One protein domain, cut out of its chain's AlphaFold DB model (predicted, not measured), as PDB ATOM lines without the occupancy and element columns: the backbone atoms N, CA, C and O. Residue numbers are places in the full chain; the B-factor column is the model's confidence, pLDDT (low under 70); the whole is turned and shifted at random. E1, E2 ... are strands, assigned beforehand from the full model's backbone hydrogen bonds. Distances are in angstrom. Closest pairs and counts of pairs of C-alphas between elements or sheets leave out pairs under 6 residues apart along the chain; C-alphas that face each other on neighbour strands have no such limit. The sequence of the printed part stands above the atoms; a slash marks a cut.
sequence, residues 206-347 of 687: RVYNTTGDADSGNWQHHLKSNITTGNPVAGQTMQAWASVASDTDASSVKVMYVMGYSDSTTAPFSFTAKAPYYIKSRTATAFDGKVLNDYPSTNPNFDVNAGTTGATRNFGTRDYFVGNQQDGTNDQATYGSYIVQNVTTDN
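AT A GLANCE: This is residues 206 to 347 of the 687 residues of an uncharacterized protein of Lactococcus lactis subsp. cremoris (strain SK11) (UniProt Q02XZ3). Two sheets sit partly face to face as a sandwich, the small sheet E2 E6 E10 covering part of one face of a large, twisted sheet. E9 and the link after it reach far out at one end of the long axis, and the link from E3 to E4 makes the other end. The printed part has 142 residues, no named helix and eleven named strands, E1 to E11 along the chain; under half of the residues, 58, are in them, and the class is all strand. The large sheet runs E3 E4 E5 E1 E11 E7 E8 and is mixed; the small one is antiparallel. The whole is compact, with a radius of gyration of the C-alphas of 16.4 A, but elongated, spanning 60 by 32 by 28 A.

HOW THE PARTS SIT: Begin at E1, residues 206 to 211, an inner strand of the large sheet. A tight link leads to E2, residues 217 to 221, in the other sheet; their closest C-alphas, Thr 210 and Gly 217, are 6.6 A apart. Next comes edge strand E3, residues 227 to 229, parallel to its neighbour E4, residues 240 to 242, with N 228 and O 240 within hydrogen-bond range at 2.9 A. E4 and E5, residues 252 to 258, form a hairpin, with N 241 to O 256 at 2.8 A. E5 pairs staggered, its residues 252 to 255 antiparallel to E1, with N 208 to O 253 at 2.8 A. E6, residues 269 to 273, is antiparallel to E2, with N 218 to O 272 at 2.9 A. E7, residues 278 to 285, and E8, residues 291 to 295, form a hairpin, with N 284 to O 293 at 2.9 A. E9, residues 301 to 303, pairs with no named strand. E10, residues 314 to 317, is antiparallel to E6, with N 271 to O 315 at 2.9 A. E11, residues 338 to 346, is parallel to E1, with N 209 to O 341 at 2.8 A, and antiparallel to E7, with N 342 to O 283 at 2.9 A.

IN THESE COORDINATES: Find C-alpha 206 at (-4.808, -52.042, 106.244), where E1 begins and runs 15.7 A. E5 runs 20.6 A and E7 21.0 A. E11 runs 26.7 A, from C-alpha 338 at (-5.065, -47.854, 101.762) to C-alpha 346 at (16.038, -52.887, 117.276).

THE WHOLE: The C-alphas farthest apart, Gly 235 and Asn 305, are 61.9 A apart. The printed part has no cut, and its one long link is residues 318 to 337. Look for pLDDT under 70 at residues 214, 296 to 298 and 320 to 332.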
ATOM      1  N   ARG A 206      -5.858 -52.218 105.244       92.56
ATOM      2  CA  ARG A 206      -4.808 -52.042 106.244       92.56
ATOM      3  C   ARG A 206      -3.818 -53.175 106.108       92.56
ATOM      4  O   ARG A 206      -4.213 -54.335 106.145       92.56
ATOM      5  N   VAL A 207      -2.551 -52.835 105.948       94.06
ATOM      6  CA  VAL A 207      -1.452 -53.797 105.928       94.06
ATOM      7  C   VAL A 207      -0.507 -53.422 107.050       94.06
ATOM      8  O   VAL A 207      -0.068 -52.284 107.118       94.06
ATOM      9  N   TYR A 208      -0.203 -54.362 107.928       94.12
ATOM     10  CA  TYR A 208       0.721 -54.187 109.037       94.12
ATOM     11  C   TYR A 208       1.909 -55.097 108.814       94.12
ATOM     12  O   TYR A 208       1.695 -56.291 108.647       94.12
ATOM     13  N   ASN A 209       3.125 -54.559 108.831       93.81
ATOM     14  CA  ASN A 209       4.348 -55.328 108.633       93.81
ATOM     15  C   ASN A 209       5.355 -55.056 109.749       93.81
ATOM     16  O   ASN A 209       5.506 -53.926 110.230       93.81
ATOM     17  N   THR A 210       6.098 -56.090 110.120       92.69
ATOM     18  CA  THR A 210       7.349 -55.959 110.868       92.69
ATOM     19  C   THR A 210       8.501 -55.823 109.874       92.69
ATOM     20  O   THR A 210       8.744 -56.717 109.069       92.69
ATOM     21  N   THR A 211       9.218 -54.704 109.921       82.12
ATOM     22  CA  THR A 211      10.448 -54.477 109.148       82.12
ATOM     23  C   THR A 211      11.659 -54.783 110.029       82.12
ATOM     24  O   THR A 211      11.813 -54.164 111.081       82.12
ATOM     25  N   GLY A 212      12.504 -55.734 109.630       70.00
ATOM     26  CA  GLY A 212      13.679 -56.159 110.399       70.00
ATOM     27  C   GLY A 212      13.919 -57.663 110.292       70.00
ATOM     28  O   GLY A 212      13.442 -58.302 109.352       70.00
ATOM     29  N   ASP A 213      14.634 -58.223 111.267       72.56
ATOM     30  CA  ASP A 213      14.857 -59.666 111.361       72.56
ATOM     31  C   ASP A 213      13.521 -60.413 111.480       72.56
ATOM     32  O   ASP A 213      12.599 -59.975 112.190       72.56
ATOM     33  N   ALA A 214      13.432 -61.560 110.798       66.56
ATOM     34  CA  ALA A 214      12.351 -62.515 111.010       66.56
ATOM     35  C   ALA A 214      12.252 -62.810 112.517       66.56
ATOM     36  O   ALA A 214      13.271 -62.954 113.187       66.56
ATOM     37  N   ASP A 215      11.032 -62.831 113.055       75.94
ATOM     38  CA  ASP A 215      10.738 -62.998 114.487       75.94
ATOM     39  C   ASP A 215      11.033 -61.820 115.429       75.94
ATOM     40  O   ASP A 215      10.830 -61.959 116.634       75.94
ATOM     41  N   SER A 216      11.419 -60.637 114.947       90.38
ATOM     42  CA  SER A 216      11.677 -59.494 115.844       90.38
ATOM     43  C   SER A 216      10.431 -58.940 116.566       90.38
ATOM     44  O   SER A 216      10.538 -58.282 117.606       90.38
ATOM     45  N   GLY A 217       9.230 -59.247 116.075       93.25
ATOM     46  CA  GLY A 217       7.968 -58.902 116.720       93.25
ATOM     47  C   GLY A 217       6.753 -59.269 115.879       93.25
ATOM     48  O   GLY A 217       6.867 -59.512 114.675       93.25
ATOM     49  N   ASN A 218       5.597 -59.293 116.534       94.88
ATOM     50  CA  ASN A 218       4.339 -59.741 115.957       94.88
ATOM     51  C   ASN A 218       3.277 -58.644 116.041       94.88
ATOM     52  O   ASN A 218       3.160 -57.940 117.048       94.88
ATOM     53  N   TRP A 219       2.487 -58.547 114.980       95.31
ATOM     54  CA  TRP A 219       1.227 -57.830 114.936       95.31
ATOM     55  C   TRP A 219       0.075 -58.749 115.322       95.31
ATOM     56  O   TRP A 219       0.077 -59.938 115.001       95.31
ATOM     57  N   GLN A 220      -0.939 -58.153 115.938       95.69
ATOM     58  CA  GLN A 220      -2.243 -58.757 116.159       95.69
ATOM     59  C   GLN A 220      -3.334 -57.763 115.760       95.69
ATOM     60  O   GLN A 220      -3.178 -56.545 115.896       95.69
ATOM     61  N   HIS A 221      -4.464 -58.292 115.293       94.62
ATOM     62  CA  HIS A 221      -5.719 -57.549 115.269       94.62
ATOM     63  C   HIS A 221      -6.685 -58.162 116.277       94.62
ATOM     64  O   HIS A 221      -6.676 -59.369 116.498       94.62
ATOM     65  N   HIS A 222      -7.512 -57.320 116.878       94.94
ATOM     66  CA  HIS A 222      -8.401 -57.674 117.983       94.94
ATOM     67  C   HIS A 222      -9.881 -57.570 117.594       94.94
ATOM     68  O   HIS A 222     -10.755 -57.599 118.453       94.94
ATOM     69  N   LEU A 223     -10.167 -57.457 116.294       92.81
ATOM     70  CA  LEU A 223     -11.518 -57.316 115.753       92.81
ATOM     71  C   LEU A 223     -12.324 -58.592 115.977       92.81
ATOM     72  O   LEU A 223     -11.801 -59.691 115.765       92.81
ATOM     73  N   LYS A 224     -13.588 -58.454 116.402       88.88
ATOM     74  CA  LYS A 224     -14.442 -59.594 116.789       88.88
ATOM     75  C   LYS A 224     -15.728 -59.697 115.981       88.88
ATOM     76  O   LYS A 224     -16.245 -60.797 115.804       88.88
ATOM     77  N   SER A 225     -16.251 -58.582 115.489       88.88
ATOM     78  CA  SER A 225     -17.566 -58.526 114.849       88.88
ATOM     79  C   SER A 225     -17.441 -58.666 113.335       88.88
ATOM     80  O   SER A 225     -16.608 -57.994 112.735       88.88
ATOM     81  N   ASN A 226     -18.281 -59.501 112.712       87.25
ATOM     82  CA  ASN A 226     -18.475 -59.603 111.252       87.25
ATOM     83  C   ASN A 226     -17.184 -59.669 110.407       87.25
ATOM     84  O   ASN A 226     -17.137 -59.137 109.293       87.25
ATOM     85  N   ILE A 227     -16.148 -60.319 110.943       91.06
ATOM     86  CA  ILE A 227     -14.849 -60.484 110.295       91.06
ATOM     87  C   ILE A 227     -14.636 -61.936 109.870       91.06
ATOM     88  O   ILE A 227     -14.761 -62.867 110.665       91.06
ATOM     89  N   THR A 228     -14.304 -62.123 108.598       93.19
ATOM     90  CA  THR A 228     -13.997 -63.424 107.998       93.19
ATOM     91  C   THR A 228     -12.485 -63.598 107.870       93.19
ATOM     92  O   THR A 228     -11.744 -62.630 107.733       93.19
ATOM     93  N   THR A 229     -12.006 -64.839 107.906       92.62
ATOM     94  CA  THR A 229     -10.589 -65.171 107.686       92.62
ATOM     95  C   THR A 229     -10.462 -66.383 106.771       92.62
ATOM     96  O   THR A 229     -11.441 -67.094 106.545       92.62
ATOM     97  N   GLY A 230      -9.273 -66.608 106.209       87.38
ATOM     98  CA  GLY A 230      -9.055 -67.665 105.216       87.38
ATOM     99  C   GLY A 230      -9.573 -67.285 103.823       87.38
ATOM    100  O   GLY A 230      -9.651 -66.105 103.489       87.38
ATOM    101  N   ASN A 231      -9.902 -68.270 102.986       88.88
ATOM    102  CA  ASN A 231     -10.358 -68.015 101.616       88.88
ATOM    103  C   ASN A 231     -11.842 -67.602 101.599       88.88
ATOM    104  O   ASN A 231     -12.676 -68.394 102.042       88.88
ATOM    105  N   PRO A 232     -12.198 -66.410 101.075       89.94
ATOM    106  CA  PRO A 232     -13.594 -65.997 100.950       89.94
ATOM    107  C   PRO A 232     -14.406 -66.978 100.095       89.94
ATOM    108  O   PRO A 232     -13.950 -67.419  99.039       89.94
ATOM    109  N   VAL A 233     -15.629 -67.286 100.526       91.12
ATOM    110  CA  VAL A 233     -16.548 -68.191  99.820       91.12
ATOM    111  C   VAL A 233     -17.653 -67.370  99.165       91.12
ATOM    112  O   VAL A 233     -18.341 -66.609  99.839       91.12
ATOM    113  N   ALA A 234     -17.839 -67.527  97.853       91.56
ATOM    114  CA  ALA A 234     -18.880 -66.811  97.120       91.56
ATOM    115  C   ALA A 234     -20.277 -67.124  97.691       91.56
ATOM    116  O   ALA A 234     -20.610 -68.280  97.956       91.56
ATOM    117  N   GLY A 235     -21.095 -66.090  97.879       89.88
ATOM    118  CA  GLY A 235     -22.433 -66.179  98.469       89.88
ATOM    119  C   GLY A 235     -22.461 -66.132 100.000       89.88
ATOM    120  O   GLY A 235     -23.536 -65.957 100.573       89.88
ATOM    121  N   GLN A 236     -21.309 -66.227 100.673       92.38
ATOM    122  CA  GLN A 236     -21.186 -65.939 102.103       92.38
ATOM    123  C   GLN A 236     -20.670 -64.513 102.277       92.38
ATOM    124  O   GLN A 236     -19.468 -64.257 102.248       92.38
ATOM    125  N   THR A 237     -21.600 -63.572 102.423       90.75
ATOM    126  CA  THR A 237     -21.263 -62.150 102.483       90.75
ATOM    127  C   THR A 237     -20.507 -61.802 103.765       90.75
ATOM    128  O   THR A 237     -20.929 -62.190 104.855       90.75
ATOM    129  N   MET A 238     -19.458 -60.999 103.641       93.12
ATOM    130  CA  MET A 238     -18.629 -60.488 104.727       93.12
ATOM    131  C   MET A 238     -18.612 -58.956 104.733       93.12
ATOM    132  O   MET A 238     -18.777 -58.313 103.698       93.12
ATOM    133  N   GLN A 239     -18.407 -58.363 105.911       93.00
ATOM    134  CA  GLN A 239     -18.207 -56.911 106.055       93.00
ATOM    135  C   GLN A 239     -16.730 -56.556 106.247       93.00
ATOM    136  O   GLN A 239     -16.289 -55.484 105.832       93.00
ATOM    137  N   ALA A 240     -15.967 -57.474 106.840       94.12
ATOM    138  CA  ALA A 240     -14.530 -57.384 106.992       94.12
ATOM    139  C   ALA A 240     -13.870 -58.740 106.712       94.12
ATOM    140  O   ALA A 240     -14.462 -59.798 106.921       94.12
ATOM    141  N   TRP A 241     -12.618 -58.698 106.280       95.19
ATOM    142  CA  TRP A 241     -11.760 -59.852 106.064       95.19
ATOM    143  C   TRP A 241     -10.375 -59.596 106.651       95.19
ATOM    144  O   TRP A 241      -9.850 -58.490 106.512       95.19
ATOM    145  N   ALA A 242      -9.753 -60.613 107.243       95.25
ATOM    146  CA  ALA A 242      -8.357 -60.564 107.663       95.25
ATOM    147  C   ALA A 242      -7.557 -61.788 107.204       95.25
ATOM    148  O   ALA A 242      -8.074 -62.902 107.104       95.25
ATOM    149  N   SER A 243      -6.259 -61.580 106.979       94.75
ATOM    150  CA  SER A 243      -5.321 -62.631 106.570       94.75
ATOM    151  C   SER A 243      -5.053 -63.673 107.656       94.75
ATOM    152  O   SER A 243      -4.625 -64.779 107.341       94.75
ATOM    153  N   VAL A 244      -5.291 -63.327 108.921       94.94
ATOM    154  CA  VAL A 244      -5.128 -64.201 110.091       94.94
ATOM    155  C   VAL A 244      -6.320 -64.056 111.028       94.94
ATOM    156  O   VAL A 244      -7.021 -63.043 110.987       94.94
ATOM    157  N   ALA A 245      -6.550 -65.054 111.884       95.06
ATOM    158  CA  ALA A 245      -7.555 -64.977 112.941       95.06
ATOM    159  C   ALA A 245      -7.257 -63.845 113.937       95.06
ATOM    160  O   ALA A 245      -6.129 -63.370 114.061       95.06
ATOM    161  N   SER A 246      -8.304 -63.389 114.624       94.50
ATOM    162  CA  SER A 246      -8.185 -62.407 115.705       94.50
ATOM    163  C   SER A 246      -7.238 -62.925 116.794       94.50
ATOM    164  O   SER A 246      -7.195 -64.129 117.043       94.50
ATOM    165  N   ASP A 247      -6.475 -62.027 117.416       95.44
ATOM    166  CA  ASP A 247      -5.451 -62.309 118.437       95.44
ATOM    167  C   ASP A 247      -4.368 -63.317 118.001       95.44
ATOM    168  O   ASP A 247      -3.726 -63.954 118.833       95.44
ATOM    169  N   THR A 248      -4.166 -63.496 116.693       95.94
ATOM    170  CA  THR A 248      -3.113 -64.372 116.166       95.94
ATOM    171  C   THR A 248      -1.867 -63.564 115.847       95.94
ATOM    172  O   THR A 248      -1.923 -62.611 115.070       95.94
ATOM    173  N   ASP A 249      -0.741 -63.985 116.418       94.81
ATOM    174  CA  ASP A 249       0.576 -63.423 116.134       94.81
ATOM    175  C   ASP A 249       0.965 -63.619 114.668       94.81
ATOM    176  O   ASP A 249       1.054 -64.748 114.181       94.81
ATOM    177  N   ALA A 250       1.268 -62.521 113.978       93.88
ATOM    178  CA  ALA A 250       1.810 -62.566 112.628       93.88
ATOM    179  C   ALA A 250       2.814 -61.438 112.376       93.88
ATOM    180  O   ALA A 250       2.633 -60.309 112.825       93.88
ATOM    181  N   SER A 251       3.859 -61.713 111.594       91.94
ATOM    182  CA  SER A 251       4.793 -60.681 111.118       91.94
ATOM    183  C   SER A 251       4.160 -59.742 110.085       91.94
ATOM    184  O   SER A 251       4.647 -58.629 109.878       91.94
ATOM    185  N   SER A 252       3.072 -60.188 109.450       93.31
ATOM    186  CA  SER A 252       2.263 -59.403 108.528       93.31
ATOM    187  C   SER A 252       0.775 -59.691 108.715       93.31
ATOM    188  O   SER A 252       0.352 -60.848 108.684       93.31
ATOM    189  N   VAL A 253      -0.035 -58.639 108.836       94.69
ATOM    190  CA  VAL A 253      -1.501 -58.727 108.918       94.69
ATOM    191  C   VAL A 253      -2.115 -57.828 107.853       94.69
ATOM    192  O   VAL A 253      -1.849 -56.630 107.823       94.69
ATOM    193  N   LYS A 254      -2.982 -58.383 107.002       94.69
ATOM    194  CA  LYS A 254      -3.822 -57.613 106.077       94.69
ATOM    195  C   LYS A 254      -5.267 -57.666 106.549       94.69
ATOM    196  O   LYS A 254      -5.794 -58.756 106.750       94.69
ATOM    197  N   VAL A 255      -5.909 -56.509 106.673       93.94
ATOM    198  CA  VAL A 255      -7.337 -56.376 106.986       93.94
ATOM    199  C   VAL A 255      -8.014 -55.531 105.913       93.94
ATOM    200  O   VAL A 255      -7.494 -54.491 105.512       93.94
ATOM    201  N   MET A 256      -9.164 -55.988 105.431       93.50
ATOM    202  CA  MET A 256      -9.986 -55.326 104.420       93.50
ATOM    203  C   MET A 256     -11.410 -55.183 104.945       93.50
ATOM    204  O   MET A 256     -11.933 -56.142 105.501       93.50
ATOM    205  N   TYR A 257     -12.051 -54.029 104.786       92.25
ATOM    206  CA  TYR A 257     -13.437 -53.843 105.226       92.25
ATOM    207  C   TYR A 257     -14.158 -52.757 104.433       92.25
ATOM    208  O   TYR A 257     -13.542 -51.828 103.912       92.25
ATOM    209  N   VAL A 258     -15.477 -52.885 104.329       91.94
ATOM    210  CA  VAL A 258     -16.338 -51.909 103.643       91.94
ATOM    211  C   VAL A 258     -16.534 -50.649 104.494       91.94
ATOM    212  O   VAL A 258     -16.365 -50.684 105.711       91.94
ATOM    213  N   MET A 259     -16.935 -49.532 103.879       86.88
ATOM    214  CA  MET A 259     -17.074 -48.235 104.571       86.88
ATOM    215  C   MET A 259     -18.046 -48.236 105.760       86.88
ATOM    216  O   MET A 259     -17.854 -47.473 106.701       86.88
ATOM    217  N   GLY A 260     -19.068 -49.096 105.739       82.62
ATOM    218  CA  GLY A 260     -20.051 -49.226 106.820       82.62
ATOM    219  C   GLY A 260     -19.670 -50.209 107.931       82.62
ATOM    220  O   GLY A 260     -20.498 -50.477 108.799       82.62
ATOM    221  N   TYR A 261     -18.472 -50.797 107.896       89.06
ATOM    222  CA  TYR A 261     -18.038 -51.732 108.929       89.06
ATOM    223  C   TYR A 261     -17.795 -51.014 110.263       89.06
ATOM    224  O   TYR A 261     -17.142 -49.973 110.317       89.06
ATOM    225  N   SER A 262     -18.292 -51.601 111.351       84.75
ATOM    226  CA  SER A 262     -18.119 -51.082 112.706       84.75
ATOM    227  C   SER A 262     -17.782 -52.206 113.678       84.75
ATOM    228  O   SER A 262     -18.406 -53.266 113.636       84.75
ATOM    229  N   ASP A 263     -16.865 -51.937 114.600       87.31
ATOM    230  CA  ASP A 263     -16.510 -52.818 115.711       87.31
ATOM    231  C   ASP A 263     -16.244 -51.963 116.965       87.31
ATOM    232  O   ASP A 263     -15.828 -50.806 116.858       87.31
ATOM    233  N   SER A 264     -16.533 -52.494 118.155       85.88
ATOM    234  CA  SER A 264     -16.429 -51.769 119.430       85.88
ATOM    235  C   SER A 264     -15.049 -51.863 120.097       85.88
ATOM    236  O   SER A 264     -14.863 -51.329 121.192       85.88
ATOM    237  N   THR A 265     -14.071 -52.512 119.462       88.00
ATOM    238  CA  THR A 265     -12.732 -52.727 120.027       88.00
ATOM    239  C   THR A 265     -11.956 -51.415 120.204       88.00
ATOM    240  O   THR A 265     -11.790 -50.622 119.277       88.00
ATOM    241  N   THR A 266     -11.431 -51.186 121.410       83.69
ATOM    242  CA  THR A 266     -10.729 -49.950 121.808       83.69
ATOM    243  C   THR A 266      -9.307 -49.837 121.258       83.69
ATOM    244  O   THR A 266      -8.874 -48.733 120.933       83.69
ATOM    245  N   ALA A 267      -8.593 -50.956 121.124       89.06
ATOM    246  CA  ALA A 267      -7.270 -51.048 120.507       89.06
ATOM    247  C   ALA A 267      -7.292 -52.185 119.472       89.06
ATOM    248  O   ALA A 267      -6.836 -53.284 119.759       89.06
ATOM    249  N   PRO A 268      -7.900 -51.963 118.299       91.38
ATOM    250  CA  PRO A 268      -8.142 -52.998 117.292       91.38
ATOM    251  C   PRO A 268      -6.871 -53.598 116.695       91.38
ATOM    252  O   PRO A 268      -6.940 -54.680 116.121       91.38
ATOM    253  N   PHE A 269      -5.727 -52.928 116.839       92.50
ATOM    254  CA  PHE A 269      -4.432 -53.428 116.400       92.50
ATOM    255  C   PHE A 269      -3.391 -53.231 117.491       92.50
ATOM    256  O   PHE A 269      -3.348 -52.171 118.128       92.50
ATOM    257  N   SER A 270      -2.527 -54.223 117.661       94.31
ATOM    258  CA  SER A 270      -1.383 -54.139 118.557       94.31
ATOM    259  C   SER A 270      -0.135 -54.735 117.925       94.31
ATOM    260  O   SER A 270      -0.199 -55.562 117.014       94.31
ATOM    261  N   PHE A 271       1.009 -54.279 118.417       94.19
ATOM    262  CA  PHE A 271       2.305 -54.836 118.081       94.19
ATOM    263  C   PHE A 271       3.076 -55.130 119.360       94.19
ATOM    264  O   PHE A 271       3.100 -54.296 120.268       94.19
ATOM    265  N   THR A 272       3.753 -56.276 119.396       94.31
ATOM    266  CA  THR A 272       4.663 -56.656 120.479       94.31
ATOM    267  C   THR A 272       5.997 -57.135 119.909       94.31
ATOM    268  O   THR A 272       6.057 -58.116 119.169       94.31
ATOM    269  N   ALA A 273       7.085 -56.463 120.288       92.56
ATOM    270  CA  ALA A 273       8.449 -56.885 119.994       92.56
ATOM    271  C   ALA A 273       8.858 -58.070 120.888       92.56
ATOM    272  O   ALA A 273       8.666 -58.037 122.111       92.56
ATOM    273  N   LYS A 274       9.463 -59.111 120.303       90.12
ATOM    274  CA  LYS A 274       9.980 -60.257 121.073       90.12
ATOM    275  C   LYS A 274      11.249 -59.845 121.816       90.12
ATOM    276  O   LYS A 274      12.051 -59.100 121.274       90.12
ATOM    277  N   ALA A 275      11.473 -60.324 123.039       86.31
ATOM    278  CA  ALA A 275      12.737 -60.060 123.733       86.31
ATOM    279  C   ALA A 275      13.914 -60.674 122.945       86.31
ATOM    280  O   ALA A 275      13.791 -61.810 122.484       86.31
ATOM    281  N   PRO A 276      15.039 -59.955 122.760       85.81
ATOM    282  CA  PRO A 276      15.424 -58.685 123.396       85.81
ATOM    283  C   PRO A 276      15.067 -57.413 122.597       85.81
ATOM    284  O   PRO A 276      15.539 -56.331 122.933       85.81
ATOM    285  N   TYR A 277      14.275 -57.516 121.529       90.00
ATOM    286  CA  TYR A 277      13.937 -56.386 120.664       90.00
ATOM    287  C   TYR A 277      12.997 -55.378 121.330       90.00
ATOM    288  O   TYR A 277      12.200 -55.718 122.205       90.00
ATOM    289  N   TYR A 278      13.043 -54.140 120.857       91.06
ATOM    290  CA  TYR A 278      12.116 -53.061 121.177       91.06
ATOM    291  C   TYR A 278      11.682 -52.332 119.905       91.06
ATOM    292  O   TYR A 278      12.258 -52.523 118.831       91.06
ATOM    293  N   ILE A 279      10.648 -51.499 120.012       90.75
ATOM    294  CA  ILE A 279      10.151 -50.700 118.890       90.75
ATOM    295  C   ILE A 279      11.114 -49.538 118.652       90.75
ATOM    296  O   ILE A 279      11.216 -48.622 119.465       90.75
ATOM    297  N   LYS A 280      11.818 -49.566 117.523       89.06
ATOM    298  CA  LYS A 280      12.699 -48.476 117.103       89.06
ATOM    299  C   LYS A 280      11.898 -47.337 116.505       89.06
ATOM    300  O   LYS A 280      12.115 -46.187 116.856       89.06
ATOM    301  N   SER A 281      10.993 -47.650 115.588       88.00
ATOM    302  CA  SER A 281      10.178 -46.659 114.893       88.00
ATOM    303  C   SER A 281       8.930 -47.300 114.309       88.00
ATOM    304  O   SER A 281       8.806 -48.524 114.200       88.00
ATOM    305  N   ARG A 282       7.981 -46.444 113.940       88.06
ATOM    306  CA  ARG A 282       6.715 -46.841 113.349       88.06
ATOM    307  C   ARG A 282       6.309 -45.810 112.301       88.06
ATOM    308  O   ARG A 282       6.252 -44.626 112.609       88.06
ATOM    309  N   THR A 283       5.978 -46.262 111.097       87.69
ATOM    310  CA  THR A 283       5.646 -45.380 109.964       87.69
ATOM    311  C   THR A 283       4.368 -45.838 109.278       87.69
ATOM    312  O   THR A 283       4.253 -47.013 108.920       87.69
ATOM    313  N   ALA A 284       3.420 -44.928 109.091       88.31
ATOM    314  CA  ALA A 284       2.218 -45.154 108.298       88.31
ATOM    315  C   ALA A 284       2.420 -44.553 106.905       88.31
ATOM    316  O   ALA A 284       2.821 -43.396 106.782       88.31
ATOM    317  N   THR A 285       2.118 -45.311 105.857       88.62
ATOM    318  CA  THR A 285       2.283 -44.896 104.456       88.62
ATOM    319  C   THR A 285       1.025 -45.196 103.646       88.62
ATOM    320  O   THR A 285       0.267 -46.111 103.975       88.62
ATOM    321  N   ALA A 286       0.786 -44.408 102.602       88.94
ATOM    322  CA  ALA A 286      -0.207 -44.696 101.576       88.94
ATOM    323  C   ALA A 286       0.265 -45.854 100.683       88.94
ATOM    324  O   ALA A 286       1.408 -46.303 100.771       88.94
ATOM    325  N   PHE A 287      -0.610 -46.323  99.791       88.00
ATOM    326  CA  PHE A 287      -0.277 -47.393  98.844       88.00
ATOM    327  C   PHE A 287       0.981 -47.118  97.999       88.00
ATOM    328  O   PHE A 287       1.733 -48.039  97.700       88.00
ATOM    329  N   ASP A 288       1.218 -45.861  97.619       87.00
ATOM    330  CA  ASP A 288       2.360 -45.433  96.799       87.00
ATOM    331  C   ASP A 288       3.650 -45.184  97.607       87.00
ATOM    332  O   ASP A 288       4.659 -44.755  97.048       87.00
ATOM    333  N   GLY A 289       3.626 -45.440  98.920       88.25
ATOM    334  CA  GLY A 289       4.747 -45.207  99.826       88.25
ATOM    335  C   GLY A 289       4.833 -43.783 100.380       88.25
ATOM    336  O   GLY A 289       5.714 -43.519 101.199       88.25
ATOM    337  N   LYS A 290       3.926 -42.866 100.005       86.56
ATOM    338  CA  LYS A 290       3.857 -41.533 100.622       86.56
ATOM    339  C   LYS A 290       3.645 -41.685 102.129       86.56
ATOM    340  O   LYS A 290       2.673 -42.302 102.565       86.56
ATOM    341  N   VAL A 291       4.533 -41.096 102.927       86.62
ATOM    342  CA  VAL A 291       4.405 -41.075 104.390       86.62
ATOM    343  C   VAL A 291       3.157 -40.290 104.787       86.62
ATOM    344  O   VAL A 291       2.982 -39.133 104.404       86.62
ATOM    345  N   LEU A 292       2.285 -40.949 105.545       80.69
ATOM    346  CA  LEU A 292       1.076 -40.376 106.134       80.69
ATOM    347  C   LEU A 292       1.327 -39.932 107.575       80.69
ATOM    348  O   LEU A 292       0.786 -38.914 107.997       80.69
ATOM    349  N   ASN A 293       2.135 -40.692 108.323       79.12
ATOM    350  CA  ASN A 293       2.598 -40.311 109.653       79.12
ATOM    351  C   ASN A 293       3.900 -41.026 110.023       79.12
ATOM    352  O   ASN A 293       4.006 -42.249 109.881       79.12
ATOM    353  N   ASP A 294       4.829 -40.259 110.581       77.25
ATOM    354  CA  ASP A 294       6.027 -40.751 111.240       77.25
ATOM    355  C   ASP A 294       5.855 -40.633 112.748       77.25
ATOM    356  O   ASP A 294       5.847 -39.545 113.328       77.25
ATOM    357  N   TYR A 295       5.747 -41.780 113.407       74.56
ATOM    358  CA  TYR A 295       5.709 -41.808 114.855       74.56
ATOM    359  C   TYR A 295       7.147 -41.806 115.344       74.56
ATOM    360  O   TYR A 295       7.879 -42.762 115.050       74.56
ATOM    361  N   PRO A 296       7.565 -40.747 116.059       62.91
ATOM    362  CA  PRO A 296       8.940 -40.628 116.485       62.91
ATOM    363  C   PRO A 296       9.325 -41.861 117.294       62.91
ATOM    364  O   PRO A 296       8.544 -42.373 118.104       62.91
ATOM    365  N   SER A 297      10.540 -42.336 117.035       61.22
ATOM    366  CA  SER A 297      11.180 -43.392 117.802       61.22
ATOM    367  C   SER A 297      11.032 -43.101 119.289       61.22
ATOM    368  O   SER A 297      11.385 -42.000 119.728       61.22
ATOM    369  N   THR A 298      10.550 -44.064 120.078       64.19
ATOM    370  CA  THR A 298      10.705 -43.970 121.532       64.19
ATOM    371  C   THR A 298      12.181 -43.761 121.809       64.19
ATOM    372  O   THR A 298      12.985 -44.527 121.279       64.19
ATOM    373  N   ASN A 299      12.536 -42.714 122.566       72.88
ATOM    374  CA  ASN A 299      13.918 -42.486 122.974       72.88
ATOM    375  C   ASN A 299      14.419 -43.790 123.604       72.88
ATOM    376  O   ASN A 299      13.934 -44.157 124.674       72.88
ATOM    377  N   PRO A 300      15.328 -44.521 122.941       85.19
ATOM    378  CA  PRO A 300      15.699 -45.836 123.421       85.19
ATOM    379  C   PRO A 300      16.622 -45.708 124.636       85.19
ATOM    380  O   PRO A 300      16.845 -46.691 125.340       85.19
ATOM    381  N   ASN A 301      17.120 -44.493 124.893       91.44
ATOM    382  CA  ASN A 301      17.941 -44.169 126.035       91.44
ATOM    383  C   ASN A 301      17.079 -44.072 127.291       91.44
ATOM    384  O   ASN A 301      16.042 -43.400 127.309       91.44
ATOM    385  N   PHE A 302      17.569 -44.672 128.364       92.25
ATOM    386  CA  PHE A 302      17.068 -44.445 129.702       92.25
ATOM    387  C   PHE A 302      18.175 -43.931 130.616       92.25
ATOM    388  O   PHE A 302      19.344 -44.286 130.488       92.25
ATOM    389  N   ASP A 303      17.761 -43.123 131.574       94.31
ATOM    390  CA  ASP A 303      18.485 -42.654 132.735       94.31
ATOM    391  C   ASP A 303      17.489 -42.671 133.902       94.31
ATOM    392  O   ASP A 303      16.481 -41.952 133.902       94.31
ATOM    393  N   VAL A 304      17.752 -43.547 134.876       92.19
ATOM    394  CA  VAL A 304      16.889 -43.746 136.048       92.19
ATOM    395  C   VAL A 304      16.830 -42.483 136.914       92.19
ATOM    396  O   VAL A 304      15.792 -42.201 137.515       92.19
ATOM    397  N   ASN A 305      17.899 -41.682 136.951       90.25
ATOM    398  CA  ASN A 305      17.934 -40.433 137.711       90.25
ATOM    399  C   ASN A 305      17.131 -39.322 137.032       90.25
ATOM    400  O   ASN A 305      16.472 -38.544 137.721       90.25
ATOM    401  N   ALA A 306      17.152 -39.270 135.699       89.56
ATOM    402  CA  ALA A 306      16.378 -38.304 134.921       89.56
ATOM    403  C   ALA A 306      14.892 -38.689 134.759       89.56
ATOM    404  O   ALA A 306      14.102 -37.884 134.269       89.56
ATOM    405  N   GLY A 307      14.498 -39.909 135.145       85.12
ATOM    406  CA  GLY A 307      13.114 -40.386 135.048       85.12
ATOM    407  C   GLY A 307      12.646 -40.667 133.616       85.12
ATOM    408  O   GLY A 307      11.447 -40.723 133.351       85.12
ATOM    409  N   THR A 308      13.575 -40.832 132.673       87.06
ATOM    410  CA  THR A 308      13.240 -41.186 131.286       87.06
ATOM    411  C   THR A 308      12.793 -42.648 131.191       87.06
ATOM    412  O   THR A 308      13.351 -43.511 131.866       87.06
ATOM    413  N   THR A 309      11.823 -42.939 130.325       76.75
ATOM    414  CA  THR A 309      11.149 -44.248 130.260       76.75
ATOM    415  C   THR A 309      11.847 -45.300 129.391       76.75
ATOM    416  O   THR A 309      11.439 -46.457 129.423       76.75
ATOM    417  N   GLY A 310      12.883 -44.929 128.626       84.50
ATOM    418  CA  GLY A 310      13.580 -45.838 127.707       84.50
ATOM    419  C   GLY A 310      12.718 -46.333 126.542       84.50
ATOM    420  O   GLY A 310      11.669 -45.762 126.223       84.50
ATOM    421  N   ALA A 311      13.175 -47.412 125.903       90.12
ATOM    422  CA  ALA A 311      12.474 -48.038 124.788       90.12
ATOM    423  C   ALA A 311      11.208 -48.791 125.234       90.12
ATOM    424  O   ALA A 311      11.149 -49.338 126.337       90.12
ATOM    425  N   THR A 312      10.216 -48.897 124.343       89.56
ATOM    426  CA  THR A 312       8.995 -49.681 124.590       89.56
ATOM    427  C   THR A 312       8.977 -50.995 123.812       89.56
ATOM    428  O   THR A 312       9.542 -51.125 122.724       89.56
ATOM    429  N   ARG A 313       8.293 -51.995 124.378       90.06
ATOM    430  CA  ARG A 313       8.139 -53.328 123.774       90.06
ATOM    431  C   ARG A 313       6.855 -53.481 122.968       90.06
ATOM    432  O   ARG A 313       6.814 -54.278 122.038       90.06
ATOM    433  N   ASN A 314       5.802 -52.762 123.337       91.81
ATOM    434  CA  ASN A 314       4.486 -52.934 122.741       91.81
ATOM    435  C   ASN A 314       3.746 -51.605 122.580       91.81
ATOM    436  O   ASN A 314       4.071 -50.607 123.227       91.81
ATOM    437  N   PHE A 315       2.747 -51.616 121.703       90.38
ATOM    438  CA  PHE A 315       1.720 -50.584 121.630       90.38
ATOM    439  C   PHE A 315       0.408 -51.171 121.108       90.38
ATOM    440  O   PHE A 315       0.407 -52.152 120.366       90.38
ATOM    441  N   GLY A 316      -0.701 -50.510 121.434       89.75
ATOM    442  CA  GLY A 316      -2.002 -50.696 120.793       89.75
ATOM    443  C   GLY A 316      -2.493 -49.378 120.197       89.75
ATOM    444  O   GLY A 316      -2.070 -48.307 120.633       89.75
ATOM    445  N   THR A 317      -3.351 -49.430 119.179       84.88
ATOM    446  CA  THR A 317      -3.905 -48.214 118.566       84.88
ATOM    447  C   THR A 317      -5.241 -48.451 117.869       84.88
ATOM    448  O   THR A 317      -5.522 -49.538 117.361       84.88
ATOM    449  N   ARG A 318      -6.054 -47.390 117.835       79.44
ATOM    450  CA  ARG A 318      -7.291 -47.275 117.053       79.44
ATOM    451  C   ARG A 318      -7.123 -46.402 115.809       79.44
ATOM    452  O   ARG A 318      -7.996 -46.415 114.945       79.44
ATOM    453  N   ASP A 319      -6.008 -45.684 115.694       71.38
ATOM    454  CA  ASP A 319      -5.778 -44.659 114.667       71.38
ATOM    455  C   ASP A 319      -5.840 -45.236 113.249       71.38
ATOM    456  O   ASP A 319      -6.230 -44.549 112.314       71.38
ATOM    457  N   TYR A 320      -5.512 -46.522 113.099       69.81
ATOM    458  CA  TYR A 320      -5.546 -47.231 111.820       69.81
ATOM    459  C   TYR A 320      -6.830 -48.030 111.595       69.81
ATOM    460  O   TYR A 320      -6.966 -48.702 110.576       69.81
ATOM    461  N   PHE A 321      -7.778 -47.999 112.523       69.00
ATOM    462  CA  PHE A 321      -9.051 -48.699 112.365       69.00
ATOM    463  C   PHE A 321     -10.169 -47.797 111.872       69.00
ATOM    464  O   PHE A 321     -11.006 -48.226 111.089       69.00
ATOM    465  N   VAL A 322     -10.166 -46.535 112.290       55.25
ATOM    466  CA  VAL A 322     -11.090 -45.535 111.755       55.25
ATOM    467  C   VAL A 322     -10.495 -44.953 110.473       55.25
ATOM    468  O   VAL A 322      -9.285 -44.773 110.370       55.25
ATOM    469  N   GLY A 323     -11.326 -44.740 109.455       51.38
ATOM    470  CA  GLY A 323     -10.962 -44.435 108.066       51.38
ATOM    471  C   GLY A 323     -10.204 -43.133 107.780       51.38
ATOM    472  O   GLY A 323     -10.250 -42.654 106.646       51.38
ATOM    473  N   ASN A 324      -9.523 -42.558 108.766       53.62
ATOM    474  CA  ASN A 324      -8.872 -41.271 108.646       53.62
ATOM    475  C   ASN A 324      -7.540 -41.424 107.914       53.62
ATOM    476  O   ASN A 324      -6.597 -42.020 108.438       53.62
ATOM    477  N   GLN A 325      -7.419 -40.798 106.745       57.03
ATOM    478  CA  GLN A 325      -6.112 -40.255 106.401       57.03
ATOM    479  C   GLN A 325      -5.831 -39.124 107.384       57.03
ATOM    480  O   GLN A 325      -6.689 -38.274 107.622       57.03
ATOM    481  N   GLN A 326      -4.658 -39.137 108.006       51.62
ATOM    482  CA  GLN A 326      -4.323 -38.139 109.022       51.62
ATOM    483  C   GLN A 326      -4.167 -36.724 108.456       51.62
ATOM    484  O   GLN A 326      -4.222 -35.765 109.219       51.62
ATOM    485  N   ASP A 327      -4.043 -36.580 107.133       52.41
ATOM    486  CA  ASP A 327      -4.019 -35.282 106.454       52.41
ATOM    487  C   ASP A 327      -5.420 -34.697 106.170       52.41
ATOM    488  O   ASP A 327      -5.524 -33.560 105.712       52.41
ATOM    489  N   GLY A 328      -6.502 -35.436 106.466       52.44
ATOM    490  CA  GLY A 328      -7.888 -34.963 106.356       52.44
ATOM    491  C   GLY A 328      -8.398 -34.751 104.925       52.44
ATOM    492  O   GLY A 328      -9.435 -34.117 104.741       52.44
ATOM    493  N   THR A 329      -7.690 -35.248 103.907       57.75
ATOM    494  CA  THR A 329      -7.972 -34.925 102.496       57.75
ATOM    495  C   THR A 329      -9.020 -35.815 101.811       57.75
ATOM    496  O   THR A 329      -9.411 -35.522 100.679       57.75
ATOM    497  N   ASN A 330      -9.499 -36.881 102.465       61.97
ATOM    498  CA  ASN A 330     -10.461 -37.835 101.899       61.97
ATOM    499  C   ASN A 330     -11.915 -37.600 102.357       61.97
ATOM    500  O   ASN A 330     -12.173 -37.276 103.513       61.97
ATOM    501  N   ASP A 331     -12.882 -37.842 101.461       67.44
ATOM    502  CA  ASP A 331     -14.304 -37.949 101.823       67.44
ATOM    503  C   ASP A 331     -14.576 -39.331 102.437       67.44
ATOM    504  O   ASP A 331     -14.913 -40.297 101.751       67.44
ATOM    505  N   GLN A 332     -14.384 -39.417 103.752       67.12
ATOM    506  CA  GLN A 332     -14.454 -40.651 104.542       67.12
ATOM    507  C   GLN A 332     -15.863 -41.231 104.671       67.12
ATOM    508  O   GLN A 332     -16.005 -42.358 105.137       67.12
ATOM    509  N   ALA A 333     -16.905 -40.491 104.292       73.94
ATOM    510  CA  ALA A 333     -18.256 -41.040 104.257       73.94
ATOM    511  C   ALA A 333     -18.473 -41.904 103.004       73.94
ATOM    512  O   ALA A 333     -19.278 -42.835 103.025       73.94
ATOM    513  N   THR A 334     -17.729 -41.613 101.933       82.94
ATOM    514  CA  THR A 334     -17.953 -42.190 100.603       82.94
ATOM    515  C   THR A 334     -16.807 -43.100 100.155       82.94
ATOM    516  O   THR A 334     -17.052 -44.131  99.529       82.94
ATOM    517  N   TYR A 335     -15.557 -42.751 100.479       86.88
ATOM    518  CA  TYR A 335     -14.353 -43.426  99.991       86.88
ATOM    519  C   TYR A 335     -13.453 -43.910 101.125       86.88
ATOM    520  O   TYR A 335     -13.187 -43.194 102.092       86.88
ATOM    521  N   GLY A 336     -12.948 -45.134 100.979       85.69
ATOM    522  CA  GLY A 336     -11.996 -45.703 101.924       85.69
ATOM    523  C   GLY A 336     -10.552 -45.363 101.584       85.69
ATOM    524  O   GLY A 336     -10.289 -44.526 100.728       85.69
ATOM    525  N   SER A 337      -9.599 -45.989 102.270       88.06
ATOM    526  CA  SER A 337      -8.173 -45.697 102.110       88.06
ATOM    527  C   SER A 337      -7.303 -46.939 102.205       88.06
ATOM    528  O   SER A 337      -7.687 -47.937 102.824       88.06
ATOM    529  N   TYR A 338      -6.115 -46.856 101.613       90.31
ATOM    530  CA  TYR A 338      -5.065 -47.854 101.762       90.31
ATOM    531  C   TYR A 338      -4.015 -47.329 102.745       90.31
ATOM    532  O   TYR A 338      -3.470 -46.244 102.550       90.31
ATOM    533  N   ILE A 339      -3.713 -48.087 103.799       89.94
ATOM    534  CA  ILE A 339      -2.646 -47.731 104.741       89.94
ATOM    535  C   ILE A 339      -1.743 -48.941 104.959       89.94
ATOM    536  O   ILE A 339      -2.215 -50.020 105.323       89.94
ATOM    537  N   VAL A 340      -0.443 -48.735 104.759       91.56
ATOM    538  CA  VAL A 340       0.617 -49.670 105.133       91.56
ATOM    539  C   VAL A 340       1.316 -49.140 106.374       91.56
ATOM    540  O   VAL A 340       1.869 -48.041 106.377       91.56
ATOM    541  N   GLN A 341       1.306 -49.944 107.422       90.94
ATOM    542  CA  GLN A 341       1.917 -49.663 108.697       90.94
ATOM    543  C   GLN A 341       3.145 -50.545 108.884       90.94
ATOM    544  O   GLN A 341       3.029 -51.755 109.052       90.94
ATOM    545  N   ASN A 342       4.319 -49.930 108.924       90.62
ATOM    546  CA  ASN A 342       5.565 -50.633 109.202       90.62
ATOM    547  C   ASN A 342       6.018 -50.338 110.635       90.62
ATOM    548  O   ASN A 342       5.881 -49.208 111.114       90.62
ATOM    549  N   VAL A 343       6.538 -51.350 111.324       91.69
ATOM    550  CA  VAL A 343       7.273 -51.193 112.586       91.69
ATOM    551  C   VAL A 343       8.684 -51.703 112.389       91.69
ATOM    552  O   VAL A 343       8.885 -52.846 111.983       91.69
ATOM    553  N   THR A 344       9.661 -50.857 112.692       90.19
ATOM    554  CA  THR A 344      11.064 -51.251 112.751       90.19
ATOM    555  C   THR A 344      11.423 -51.569 114.189       90.19
ATOM    556  O   THR A 344      11.131 -50.793 115.102       90.19
ATOM    557  N   THR A 345      12.056 -52.716 114.394       91.19
ATOM    558  CA  THR A 345      12.562 -53.160 115.692       91.19
ATOM    559  C   THR A 345      14.074 -52.964 115.778       91.19
ATOM    560  O   THR A 345      14.762 -52.816 114.769       91.19
ATOM    561  N   ASP A 346      14.600 -52.921 116.996       89.44
ATOM    562  CA  ASP A 346      16.038 -52.887 117.276       89.44
ATOM    563  C   ASP A 346      16.309 -53.702 118.545       89.44
ATOM    564  O   ASP A 346      15.416 -53.874 119.371       89.44
ATOM    565  N   ASN A 347      17.512 -54.240 118.686       89.56
ATOM    566  CA  ASN A 347      17.962 -54.986 119.863       89.56
ATOM    567  C   ASN A 347      19.282 -54.440 120.424       89.56
ATOM    568  O   ASN A 347      19.913 -55.090 121.260       89.56
TER     569      ASN A 347